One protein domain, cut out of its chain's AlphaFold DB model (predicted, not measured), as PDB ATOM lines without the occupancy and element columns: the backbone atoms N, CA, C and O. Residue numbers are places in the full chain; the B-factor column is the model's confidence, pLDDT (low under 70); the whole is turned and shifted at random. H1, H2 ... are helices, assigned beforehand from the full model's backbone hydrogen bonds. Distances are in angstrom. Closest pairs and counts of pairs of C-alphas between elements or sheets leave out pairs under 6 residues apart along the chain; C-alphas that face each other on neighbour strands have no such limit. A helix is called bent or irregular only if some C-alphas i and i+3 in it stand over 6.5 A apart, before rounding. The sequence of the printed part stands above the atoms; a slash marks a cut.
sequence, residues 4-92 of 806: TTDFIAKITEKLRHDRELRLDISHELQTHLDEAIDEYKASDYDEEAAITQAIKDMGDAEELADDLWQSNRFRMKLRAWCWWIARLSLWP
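This is residues 4 to 92 of the 806 residues of an uncharacterized protein of Phycisphaerales bacterium (UniProt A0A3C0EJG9). What shape do these atoms make? H2 and H3 form a V, H1 packs on H2 and H4a, and bent H4 runs on into a long arm whose residues 81 to 92 stick out. How is it made up? The printed part has 89 residues, with four named helices, H1 to H4 in order, and no named strand: all helix. It is loose, with a radius of gyration of the C-alphas of 16.9 A and spans of 62 by 22 by 17 A.

How does the longest helix run? H4, residues 61 to 92, is one helix by its hydrogen bonds, but bent: C-alphas 71 and 74 are 7.4 A apart. Its arms H4a, residues 61 to 71, and H4b, residues 74 to 92, stand at a steep tilt of 53 degrees; H4b is irregular, with C-alphas 88 and 91 6.7 A apart. What meets what? H4a touches H1, residues 4 to 11, the closest C-alphas being Ile 11 and Ala 65, 4.4 A. H1 touches H2, residues 19 to 42, at its residues 26 to 33 alone, the closest C-alphas being Ile 8 and Ser 26, 6.2 A. H2, with residues 33 to 41 alone, touches H3, residues 47 to 58, at a steep tilt of 57 degrees, the closest C-alphas being Tyr 40 and Ala 50, 5.2 A. Are the backbones intact? Every O i to N i+4 pair is within hydrogen-bond range in H1, H2, H3 and H4a; in H4b 13 of 15 are.

How long are the helices? H2 measures 34.0 A, H4b 27.4 A, H3 16.8 A, H4a 15.4 A and H1 10.8 A. Where are the ends? C-alpha 4 is at (229.925, 147.033, 292.364) and C-alpha 92 at (208.803, 179.947, 314.993).

How far does it reach? The C-alphas farthest apart, Asp 44 and Pro 92, are 62.0 A apart. Is anything missing or uncertain? The printed part has no cut, no link is long, and no printed residue is under 70 in pLDDT.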
ATOM      1  N   THR A   4     230.079 146.813 290.918       88.19
ATOM      2  CA  THR A   4     229.925 147.033 292.364       88.19
ATOM      3  C   THR A   4     229.058 148.251 292.700       88.19
ATOM      4  O   THR A   4     228.157 148.172 293.535       88.19
ATOM      5  N   THR A   5     229.258 149.371 291.994       86.56
ATOM      6  CA  THR A   5     228.477 150.600 292.205       86.56
ATOM      7  C   THR A   5     227.015 150.396 291.809       86.56
ATOM      8  O   THR A   5     226.113 150.876 292.499       86.56
ATOM      9  N   ASP A   6     226.769 149.688 290.704       88.69
ATOM     10  CA  ASP A   6     225.416 149.438 290.198       88.69
ATOM     11  C   ASP A   6     224.645 148.475 291.121       88.69
ATOM     12  O   ASP A   6     223.465 148.705 291.405       88.69
ATOM     13  N   PHE A   7     225.324 147.466 291.678       91.50
ATOM     14  CA  PHE A   7     224.772 146.554 292.684       91.50
ATOM     15  C   PHE A   7     224.370 147.283 293.975       91.50
ATOM     16  O   PHE A   7     223.209 147.222 294.392       91.50
ATOM     17  N   ILE A   8     225.275 148.076 294.562       92.00
ATOM     18  CA  ILE A   8     224.993 148.864 295.776       92.00
ATOM     19  C   ILE A   8     223.887 149.896 295.520       92.00
ATOM     20  O   ILE A   8     223.028 150.140 296.378       92.00
ATOM     21  N   ALA A   9     223.856 150.505 294.331       88.50
ATOM     22  CA  ALA A   9     222.791 151.424 293.954       88.50
ATOM     23  C   ALA A   9     221.420 150.732 293.905       88.50
ATOM     24  O   ALA A   9     220.449 151.340 294.369       88.50
ATOM     25  N   LYS A  10     221.351 149.488 293.401       91.38
ATOM     26  CA  LYS A  10     220.130 148.664 293.357       91.38
ATOM     27  C   LYS A  10     219.652 148.309 294.767       91.38
ATOM     28  O   LYS A  10     218.497 148.579 295.094       91.38
ATOM     29  N   ILE A  11     220.547 147.809 295.621       93.69
ATOM     30  CA  ILE A  11     220.220 147.384 296.993       93.69
ATOM     31  C   ILE A  11     219.720 148.556 297.846       93.69
ATOM     32  O   ILE A  11     218.748 148.458 298.594       93.69
ATOM     33  N   THR A  12     220.348 149.721 297.706       93.06
ATOM     34  CA  THR A  12     220.024 150.893 298.530       93.06
ATOM     35  C   THR A  12     218.890 151.762 297.970       93.06
ATOM     36  O   THR A  12     218.558 152.807 298.541       93.06
ATOM     37  N   GLU A  13     218.246 151.366 296.866       89.88
ATOM     38  CA  GLU A  13     217.231 152.187 296.195       89.88
ATOM     39  C   GLU A  13     215.974 152.399 297.055       89.88
ATOM     40  O   GLU A  13     215.425 153.507 297.091       89.88
ATOM     41  N   LYS A  14     215.560 151.396 297.842       90.06
ATOM     42  CA  LYS A  14     214.416 151.515 298.772       90.06
ATOM     43  C   LYS A  14     214.655 152.555 299.882       90.06
ATOM     44  O   LYS A  14     213.700 153.111 300.430       90.06
ATOM     45  N   LEU A  15     215.913 152.919 300.149       90.06
ATOM     46  CA  LEU A  15     216.309 153.936 301.134       90.06
ATOM     47  C   LEU A  15     216.319 155.368 300.573       90.06
ATOM     48  O   LEU A  15     216.598 156.316 301.306       90.06
ATOM     49  N   ARG A  16     215.969 155.585 299.295       85.44
ATOM     50  CA  ARG A  16     216.029 156.901 298.613       85.44
ATOM     51  C   ARG A  16     215.320 158.064 299.319       85.44
ATOM     52  O   ARG A  16     215.615 159.223 299.023       85.44
ATOM     53  N   HIS A  17     214.375 157.776 300.214       83.44
ATOM     54  CA  HIS A  17     213.641 158.782 300.985       83.44
ATOM     55  C   HIS A  17     214.454 159.369 302.155       83.44
ATOM     56  O   HIS A  17     214.192 160.506 302.545       83.44
ATOM     57  N   ASP A  18     215.468 158.654 302.656       85.69
ATOM     58  CA  ASP A  18     216.469 159.161 303.601       85.69
ATOM     59  C   ASP A  18     217.854 159.043 302.961       85.69
ATOM     60  O   ASP A  18     218.553 158.037 303.057       85.69
ATOM     61  N   ARG A  19     218.238 160.099 302.248       83.44
ATOM     62  CA  ARG A  19     219.463 160.093 301.455       83.44
ATOM     63  C   ARG A  19     220.735 160.103 302.312       83.44
ATOM     64  O   ARG A  19     221.754 159.620 301.836       83.44
ATOM     65  N   GLU A  20     220.699 160.636 303.536       86.50
ATOM     66  CA  GLU A  20     221.853 160.528 304.441       86.50
ATOM     67  C   GLU A  20     222.045 159.067 304.847       86.50
ATOM     68  O   GLU A  20     223.144 158.547 304.714       86.50
ATOM     69  N   LEU A  21     220.964 158.392 305.256       88.50
ATOM     70  CA  LEU A  21     221.009 156.973 305.605       88.50
ATOM     71  C   LEU A  21     221.413 156.092 304.421       88.50
ATOM     72  O   LEU A  21     222.187 155.159 304.597       88.50
ATOM     73  N   ARG A  22     220.928 156.413 303.214       90.75
ATOM     74  CA  ARG A  22     221.351 155.740 301.983       90.75
ATOM     75  C   ARG A  22     222.863 155.835 301.792       90.75
ATOM     76  O   ARG A  22     223.468 154.824 301.492       90.75
ATOM     77  N   LEU A  23     223.457 157.019 301.959       88.12
ATOM     78  CA  LEU A  23     224.906 157.201 301.807       88.12
ATOM     79  C   LEU A  23     225.703 156.469 302.893       88.12
ATOM     80  O   LEU A  23     226.719 155.873 302.564       88.12
ATOM     81  N   ASP A  24     225.223 156.491 304.141       88.50
ATOM     82  CA  ASP A  24     225.813 155.754 305.274       88.50
ATOM     83  C   ASP A  24     225.897 154.255 304.936       88.50
ATOM     84  O   ASP A  24     226.977 153.675 304.891       88.50
ATOM     85  N   ILE A  25     224.754 153.662 304.570       91.88
ATOM     86  CA  ILE A  25     224.640 152.234 304.251       91.88
ATOM     87  C   ILE A  25     225.376 151.897 302.949       91.88
ATOM     88  O   ILE A  25     226.027 150.865 302.871       91.88
ATOM     89  N   SER A  26     225.322 152.753 301.921       91.12
ATOM     90  CA  SER A  26     226.092 152.543 300.688       91.12
ATOM     91  C   SER A  26     227.597 152.512 300.947       91.12
ATOM     92  O   SER A  26     228.284 151.719 300.320       91.12
ATOM     93  N   HIS A  27     228.114 153.360 301.842       88.12
ATOM     94  CA  HIS A  27     229.536 153.379 302.184       88.12
ATOM     95  C   HIS A  27     229.941 152.145 302.999       88.12
ATOM     96  O   HIS A  27     230.988 151.557 302.746       88.12
ATOM     97  N   GLU A  28     229.112 151.739 303.960       91.38
ATOM     98  CA  GLU A  28     229.314 150.510 304.739       91.38
ATOM     99  C   GLU A  28     229.321 149.272 303.826       91.38
ATOM    100  O   GLU A  28     230.277 148.503 303.843       91.38
ATOM    101  N   LEU A  29     228.330 149.145 302.935       92.56
ATOM    102  CA  LEU A  29     228.267 148.063 301.945       92.56
ATOM    103  C   LEU A  29     229.442 148.088 300.963       92.56
ATOM    104  O   LEU A  29     229.966 147.031 300.634       92.56
ATOM    105  N   GLN A  30     229.867 149.271 300.506       92.12
ATOM    106  CA  GLN A  30     231.049 149.404 299.648       92.12
ATOM    107  C   GLN A  30     232.303 148.908 300.368       92.12
ATOM    108  O   GLN A  30     233.078 148.179 299.770       92.12
ATOM    109  N   THR A  31     232.466 149.255 301.647       90.38
ATOM    110  CA  THR A  31     233.624 148.837 302.451       90.38
ATOM    111  C   THR A  31     233.666 147.316 302.586       90.38
ATOM    112  O   THR A  31     234.691 146.712 302.302       90.38
ATOM    113  N   HIS A  32     232.536 146.689 302.922       92.94
ATOM    114  CA  HIS A  32     232.443 145.230 303.009       92.94
ATOM    115  C   HIS A  32     232.648 144.530 301.662       92.94
ATOM    116  O   HIS A  32     233.227 143.450 301.609       92.94
ATOM    117  N   LEU A  33     232.175 145.131 300.569       92.38
ATOM    118  CA  LEU A  33     232.364 144.578 299.233       92.38
ATOM    119  C   LEU A  33     233.824 144.695 298.778       92.38
ATOM    120  O   LEU A  33     234.335 143.757 298.182       92.38
ATOM    121  N   ASP A  34     234.496 145.805 299.086       92.00
ATOM    122  CA  ASP A  34     235.924 145.993 298.808       92.00
ATOM    123  C   ASP A  34     236.775 145.004 299.629       92.00
ATOM    124  O   ASP A  34     237.651 144.353 299.067       92.00
ATOM    125  N   GLU A  35     236.456 144.811 300.916       93.94
ATOM    126  CA  GLU A  35     237.087 143.793 301.775       93.94
ATOM    127  C   GLU A  35     236.918 142.375 301.201       93.94
ATOM    128  O   GLU A  35     237.892 141.630 301.107       93.94
ATOM    129  N   ALA A  36     235.708 142.019 300.754       93.62
ATOM    130  CA  ALA A  36     235.437 140.719 300.139       93.62
ATOM    131  C   ALA A  36     236.161 140.543 298.790       93.62
ATOM    132  O   ALA A  36     236.682 139.470 298.494       93.62
ATOM    133  N   ILE A  37     236.225 141.593 297.961       92.62
ATOM    134  CA  ILE A  37     236.975 141.571 296.696       92.62
ATOM    135  C   ILE A  37     238.465 141.354 296.963       92.62
ATOM    136  O   ILE A  37     239.090 140.558 296.263       92.62
ATOM    137  N   ASP A  38     239.034 142.038 297.956       93.12
ATOM    138  CA  ASP A  38     240.442 141.889 298.327       93.12
ATOM    139  C   ASP A  38     240.740 140.477 298.861       93.12
ATOM    140  O   ASP A  38     241.782 139.905 298.528       93.12
ATOM    141  N   GLU A  39     239.811 139.866 299.603       93.69
ATOM    142  CA  GLU A  39     239.910 138.472 300.059       93.69
ATOM    143  C   GLU A  39     239.893 137.468 298.889       93.69
ATOM    144  O   GLU A  39     240.716 136.545 298.839       93.69
ATOM    145  N   TYR A  40     239.030 137.675 297.888       92.88
ATOM    146  CA  TYR A  40     239.008 136.835 296.683       92.88
ATOM    147  C   TYR A  40     240.230 137.042 295.791       92.88
ATOM    148  O   TYR A  40     240.787 136.066 295.283       92.88
ATOM    149  N   LYS A  41     240.712 138.281 295.650       91.25
ATOM    150  CA  LYS A  41     241.977 138.578 294.960       91.25
ATOM    151  C   LYS A  41     243.165 137.903 295.648       91.25
ATOM    152  O   LYS A  41     244.058 137.412 294.966       91.25
ATOM    153  N   ALA A  42     243.168 137.838 296.981       92.06
ATOM    154  CA  ALA A  42     244.182 137.110 297.747       92.06
ATOM    155  C   ALA A  42     244.092 135.579 297.577       92.06
ATOM    156  O   ALA A  42     245.060 134.880 297.865       92.06
ATOM    157  N   SER A  43     242.957 135.074 297.086       90.81
ATOM    158  CA  SER A  43     242.685 133.654 296.823       90.81
ATOM    159  C   SER A  43     242.875 133.262 295.346       90.81
ATOM    160  O   SER A  43     242.253 132.310 294.882       90.81
ATOM    161  N   ASP A  44     243.713 133.998 294.606       92.94
ATOM    162  CA  ASP A  44     244.062 133.783 293.187       92.94
ATOM    163  C   ASP A  44     242.911 133.935 292.168       92.94
ATOM    164  O   ASP A  44     243.011 133.472 291.027       92.94
ATOM    165  N   TYR A  45     241.823 134.628 292.522       91.75
ATOM    166  CA  TYR A  45     240.810 135.018 291.537       91.75
ATOM    167  C   TYR A  45     241.305 136.194 290.686       91.75
ATOM    168  O   TYR A  45     241.928 137.131 291.192       91.75
ATOM    169  N   ASP A  46     240.977 136.186 289.389       92.44
ATOM    170  CA  ASP A  46     241.140 137.382 288.563       92.44
ATOM    171  C   ASP A  46     240.206 138.512 289.047       92.44
ATOM    172  O   ASP A  46     239.229 138.276 289.758       92.44
ATOM    173  N   GLU A  47     240.517 139.766 288.712       89.62
ATOM    174  CA  GLU A  47     239.792 140.925 289.251       89.62
ATOM    175  C   GLU A  47     238.289 140.924 288.913       89.62
ATOM    176  O   GLU A  47     237.476 141.347 289.736       89.62
ATOM    177  N   GLU A  48     237.896 140.426 287.740       90.88
ATOM    178  CA  GLU A  48     236.496 140.400 287.301       90.88
ATOM    179  C   GLU A  48     235.718 139.246 287.959       90.88
ATOM    180  O   GLU A  48     234.570 139.413 288.386       90.88
ATOM    181  N   ALA A  49     236.369 138.095 288.131       89.00
ATOM    182  CA  ALA A  49     235.868 136.937 288.851       89.00
ATOM    183  C   ALA A  49     235.754 137.217 290.354       89.00
ATOM    184  O   ALA A  49     234.743 136.854 290.952       89.00
ATOM    185  N   ALA A  50     236.720 137.926 290.949       91.31
ATOM    186  CA  ALA A  50     236.678 138.360 292.345       91.31
ATOM    187  C   ALA A  50     235.495 139.306 292.602       91.31
ATOM    188  O   ALA A  50     234.751 139.110 293.560       91.31
ATOM    189  N   ILE A  51     235.258 140.284 291.715       91.69
ATOM    190  CA  ILE A  51     234.088 141.178 291.790       91.69
ATOM    191  C   ILE A  51     232.779 140.388 291.669       91.69
ATOM    192  O   ILE A  51     231.858 140.592 292.459       91.69
ATOM    193  N   THR A  52     232.686 139.485 290.693       92.06
ATOM    194  CA  THR A  52     231.467 138.697 290.452       92.06
ATOM    195  C   THR A  52     231.164 137.763 291.622       92.06
ATOM    196  O   THR A  52     230.009 137.650 292.037       92.06
ATOM    197  N   GLN A  53     232.191 137.115 292.173       92.88
ATOM    198  CA  GLN A  53     232.062 136.203 293.302       92.88
ATOM    199  C   GLN A  53     231.700 136.962 294.586       92.88
ATOM    200  O   GLN A  53     230.725 136.597 295.234       92.88
ATOM    201  N   ALA A  54     232.357 138.093 294.872       93.00
ATOM    202  CA  ALA A  54     232.011 138.949 296.008       93.00
ATOM    203  C   ALA A  54     230.556 139.458 295.950       93.00
ATOM    204  O   ALA A  54     229.850 139.445 296.958       93.00
ATOM    205  N   ILE A  55     230.072 139.861 294.766       93.94
ATOM    206  CA  ILE A  55     228.664 140.254 294.569       93.94
ATOM    207  C   ILE A  55     227.724 139.062 294.799       93.94
ATOM    208  O   ILE A  55     226.680 139.219 295.431       93.94
ATOM    209  N   LYS A  56     228.082 137.875 294.297       92.56
ATOM    210  CA  LYS A  56     227.282 136.654 294.448       92.56
ATOM    211  C   LYS A  56     227.158 136.223 295.911       92.56
ATOM    212  O   LYS A  56     226.077 135.801 296.314       92.56
ATOM    213  N   ASP A  57     228.225 136.359 296.692       93.25
ATOM    214  CA  ASP A  57     228.247 135.950 298.100       93.25
ATOM    215  C   ASP A  57     227.533 136.925 299.032       93.25
ATOM    216  O   ASP A  57     227.046 136.512 300.083       93.25
ATOM    217  N   MET A  58     227.389 138.194 298.636       90.12
ATOM    218  CA  MET A  58     226.510 139.114 299.359       90.12
ATOM    219  C   MET A  58     225.041 138.664 299.324       90.12
ATOM    220  O   MET A  58     224.314 138.949 300.274       90.12
ATOM    221  N   GLY A  59     224.612 137.934 298.288       91.44
ATOM    222  CA  GLY A  59     223.263 137.377 298.156       91.44
ATOM    223  C   GLY A  59     222.390 138.083 297.113       91.44
ATOM    224  O   GLY A  59     222.866 138.890 296.309       91.44
ATOM    225  N   ASP A  60     221.092 137.757 297.094       92.62
ATOM    226  CA  ASP A  60     220.153 138.357 296.141       92.62
ATOM    227  C   ASP A  60     219.908 139.845 296.441       92.62
ATOM    228  O   ASP A  60     219.582 140.253 297.558       92.62
ATOM    229  N   ALA A  61     220.039 140.678 295.407       90.81
ATOM    230  CA  ALA A  61     219.951 142.127 295.546       90.81
ATOM    231  C   ALA A  61     218.555 142.618 295.969       90.81
ATOM    232  O   ALA A  61     218.447 143.710 296.530       90.81
ATOM    233  N   GLU A  62     217.484 141.885 295.648       91.00
ATOM    234  CA  GLU A  62     216.115 142.295 295.978       91.00
ATOM    235  C   GLU A  62     215.761 141.938 297.420       91.00
ATOM    236  O   GLU A  62     215.211 142.794 298.124       91.00
ATOM    237  N   GLU A  63     216.161 140.747 297.869       91.56
ATOM    238  CA  GLU A  63     216.027 140.296 299.258       91.56
ATOM    239  C   GLU A  63     216.811 141.209 300.216       91.56
ATOM    240  O   GLU A  63     216.228 141.799 301.130       91.56
ATOM    241  N   LEU A  64     218.090 141.480 299.919       92.62
ATOM    242  CA  LEU A  64     218.911 142.423 300.693       92.62
ATOM    243  C   LEU A  64     218.306 143.832 300.743       92.62
ATOM    244  O   LEU A  64     218.367 144.511 301.772       92.62
ATOM    245  N   ALA A  65     217.722 144.306 299.636       92.06
ATOM    246  CA  ALA A  65     217.079 145.616 299.598       92.06
ATOM    247  C   ALA A  65     215.849 145.682 300.516       92.06
ATOM    248  O   ALA A  65     215.596 146.730 301.125       92.06
ATOM    249  N   ASP A  66     215.063 144.602 300.598       92.06
ATOM    250  CA  ASP A  66     213.922 144.504 301.512       92.06
ATOM    251  C   ASP A  66     214.363 144.439 302.970       92.06
ATOM    252  O   ASP A  66     213.847 145.209 303.784       92.06
ATOM    253  N   ASP A  67     215.366 143.627 303.288       92.62
ATOM    254  CA  ASP A  67     215.884 143.490 304.649       92.62
ATOM    255  C   ASP A  67     216.506 144.791 305.164       92.62
ATOM    256  O   ASP A  67     216.223 145.246 306.284       92.62
ATOM    257  N   LEU A  68     217.288 145.478 304.325       93.69
ATOM    258  CA  LEU A  68     217.836 146.794 304.653       93.69
ATOM    259  C   LEU A  68     216.736 147.837 304.840       93.69
ATOM    260  O   LEU A  68     216.834 148.676 305.741       93.69
ATOM    261  N   TRP A  69     215.675 147.802 304.032       93.44
ATOM    262  CA  TRP A  69     214.547 148.707 304.216       93.44
ATOM    263  C   TRP A  69     213.777 148.404 305.505       93.44
ATOM    264  O   TRP A  69     213.486 149.334 306.261       93.44
ATOM    265  N   GLN A  70     213.472 147.136 305.792       92.62
ATOM    266  CA  GLN A  70     212.728 146.729 306.986       92.62
ATOM    267  C   GLN A  70     213.488 147.087 308.269       92.62
ATOM    268  O   GLN A  70     212.924 147.747 309.149       92.62
ATOM    269  N   SER A  71     214.780 146.755 308.332       92.88
ATOM    270  CA  SER A  71     215.656 147.052 309.476       92.88
ATOM    271  C   SER A  71     215.825 148.556 309.728       92.88
ATOM    272  O   SER A  71     215.940 148.999 310.875       92.88
ATOM    273  N   ASN A  72     215.765 149.382 308.677       92.12
ATOM    274  CA  ASN A  72     215.952 150.830 308.777       92.12
ATOM    275  C   ASN A  72     214.657 151.655 308.747       92.12
ATOM    276  O   ASN A  72     214.696 152.864 309.001       92.12
ATOM    277  N   ARG A  73     213.491 151.040 308.516       90.50
ATOM    278  CA  ARG A  73     212.199 151.736 308.390       90.50
ATOM    279  C   ARG A  73     211.892 152.625 309.591       90.50
ATOM    280  O   ARG A  73     211.427 153.754 309.426       90.50
ATOM    281  N   PHE A  74     212.148 152.127 310.801       89.44
ATOM    282  CA  PHE A  74     211.934 152.896 312.027       89.44
ATOM    283  C   PHE A  74     212.888 154.092 312.117       89.44
ATOM    284  O   PHE A  74     212.440 155.207 312.383       89.44
ATOM    285  N   ARG A  75     214.179 153.895 311.810       85.88
ATOM    286  CA  ARG A  75     215.194 154.963 311.806       85.88
ATOM    287  C   ARG A  75     214.839 156.068 310.809       85.88
ATOM    288  O   ARG A  75     214.886 157.242 311.171       85.88
ATOM    289  N   MET A  76     214.404 155.702 309.601       86.38
ATOM    290  CA  MET A  76     213.950 156.650 308.574       86.38
ATOM    291  C   MET A  76     212.726 157.450 309.035       86.38
ATOM    292  O   MET A  76     212.707 158.675 308.911       86.38
ATOM    293  N   LYS A  77     211.709 156.778 309.599       86.19
ATOM    294  CA  LYS A  77     210.504 157.440 310.127       86.19
ATOM    295  C   LYS A  77     210.839 158.390 311.272       86.19
ATOM    296  O   LYS A  77     210.387 159.532 311.256       86.19
ATOM    297  N   LEU A  78     211.647 157.941 312.231       83.56
ATOM    298  CA  LEU A  78     212.050 158.740 313.383       83.56
ATOM    299  C   LEU A  78     212.834 159.979 312.943       83.56
ATOM    300  O   LEU A  78     212.501 161.086 313.357       83.56
ATOM    301  N   ARG A  79     213.824 159.824 312.052       83.19
ATOM    302  CA  ARG A  79     214.575 160.956 311.489       83.19
ATOM    303  C   ARG A  79     213.644 161.926 310.770       83.19
ATOM    304  O   ARG A  79     213.681 163.119 311.062       83.19
ATOM    305  N   ALA A  80     212.781 161.438 309.879       80.25
ATOM    306  CA  ALA A  80     211.825 162.280 309.160       80.25
ATOM    307  C   ALA A  80     210.901 163.057 310.112       80.25
ATOM    308  O   ALA A  80     210.680 164.251 309.909       80.25
ATOM    309  N   TRP A  81     210.414 162.406 311.170       82.56
ATOM    310  CA  TRP A  81     209.541 163.013 312.171       82.56
ATOM    311  C   TRP A  81     210.267 164.060 313.019       82.56
ATOM    312  O   TRP A  81     209.815 165.202 313.088       82.56
ATOM    313  N   CYS A  82     211.439 163.727 313.573       79.69
ATOM    314  CA  CYS A  82     212.287 164.672 314.301       79.69
ATOM    315  C   CYS A  82     212.612 165.903 313.447       79.69
ATOM    316  O   CYS A  82     212.570 167.027 313.938       79.69
ATOM    317  N   TRP A  83     212.888 165.714 312.153       76.31
ATOM    318  CA  TRP A  83     213.164 166.818 311.237       76.31
ATOM    319  C   TRP A  83     211.947 167.674 310.928       76.31
ATOM    320  O   TRP A  83     212.067 168.898 310.829       76.31
ATOM    321  N   TRP A  84     210.790 167.045 310.742       79.31
ATOM    322  CA  TRP A  84     209.545 167.761 310.518       79.31
ATOM    323  C   TRP A  84     209.195 168.616 311.735       79.31
ATOM    324  O   TRP A  84     208.984 169.819 311.584       79.31
ATOM    325  N   ILE A  85     209.271 168.037 312.935       79.94
ATOM    326  CA  ILE A  85     209.075 168.757 314.195       79.94
ATOM    327  C   ILE A  85     210.085 169.884 314.335       79.94
ATOM    328  O   ILE A  85     209.678 171.019 314.543       79.94
ATOM    329  N   ALA A  86     211.380 169.612 314.163       78.44
ATOM    330  CA  ALA A  86     212.424 170.621 314.296       78.44
ATOM    331  C   ALA A  86     212.197 171.812 313.353       78.44
ATOM    332  O   ALA A  86     212.376 172.954 313.756       78.44
ATOM    333  N   ARG A  87     211.762 171.586 312.107       75.75
ATOM    334  CA  ARG A  87     211.440 172.687 311.181       75.75
ATOM    335  C   ARG A  87     210.183 173.450 311.574       75.75
ATOM    336  O   ARG A  87     210.167 174.669 311.435       75.75
ATOM    337  N   LEU A  88     209.150 172.739 312.020       81.38
ATOM    338  CA  LEU A  88     207.881 173.343 312.412       81.38
ATOM    339  C   LEU A  88     208.017 174.149 313.712       81.38
ATOM    340  O   LEU A  88     207.341 175.159 313.862       81.38
ATOM    341  N   SER A  89     208.889 173.731 314.636       85.62
ATOM    342  CA  SER A  89     209.011 174.334 315.966       85.62
ATOM    343  C   SER A  89     210.201 175.281 316.123       85.62
ATOM    344  O   SER A  89     210.013 176.368 316.663       85.62
ATOM    345  N   LEU A  90     211.408 174.932 315.646       85.44
ATOM    346  CA  LEU A  90     212.618 175.725 315.924       85.44
ATOM    347  C   LEU A  90     212.539 177.116 315.308       85.44
ATOM    348  O   LEU A  90     212.875 178.091 315.970       85.44
ATOM    349  N   TRP A  91     212.083 177.217 314.058       86.44
ATOM    350  CA  TRP A  91     212.020 178.504 313.377       86.44
ATOM    351  C   TRP A  91     211.020 179.463 314.049       86.44
ATOM    352  O   TRP A  91     211.452 180.536 314.481       86.44
ATOM    353  N   PRO A  92     209.732 179.100 314.247       89.25
ATOM    354  CA  PRO A  92     208.803 179.947 314.993       89.25
ATOM    355  C   PRO A  92     209.262 180.232 316.422       89.25
ATOM    356  O   PRO A  92     209.130 181.365 316.868       89.25
TER     357      PRO A  92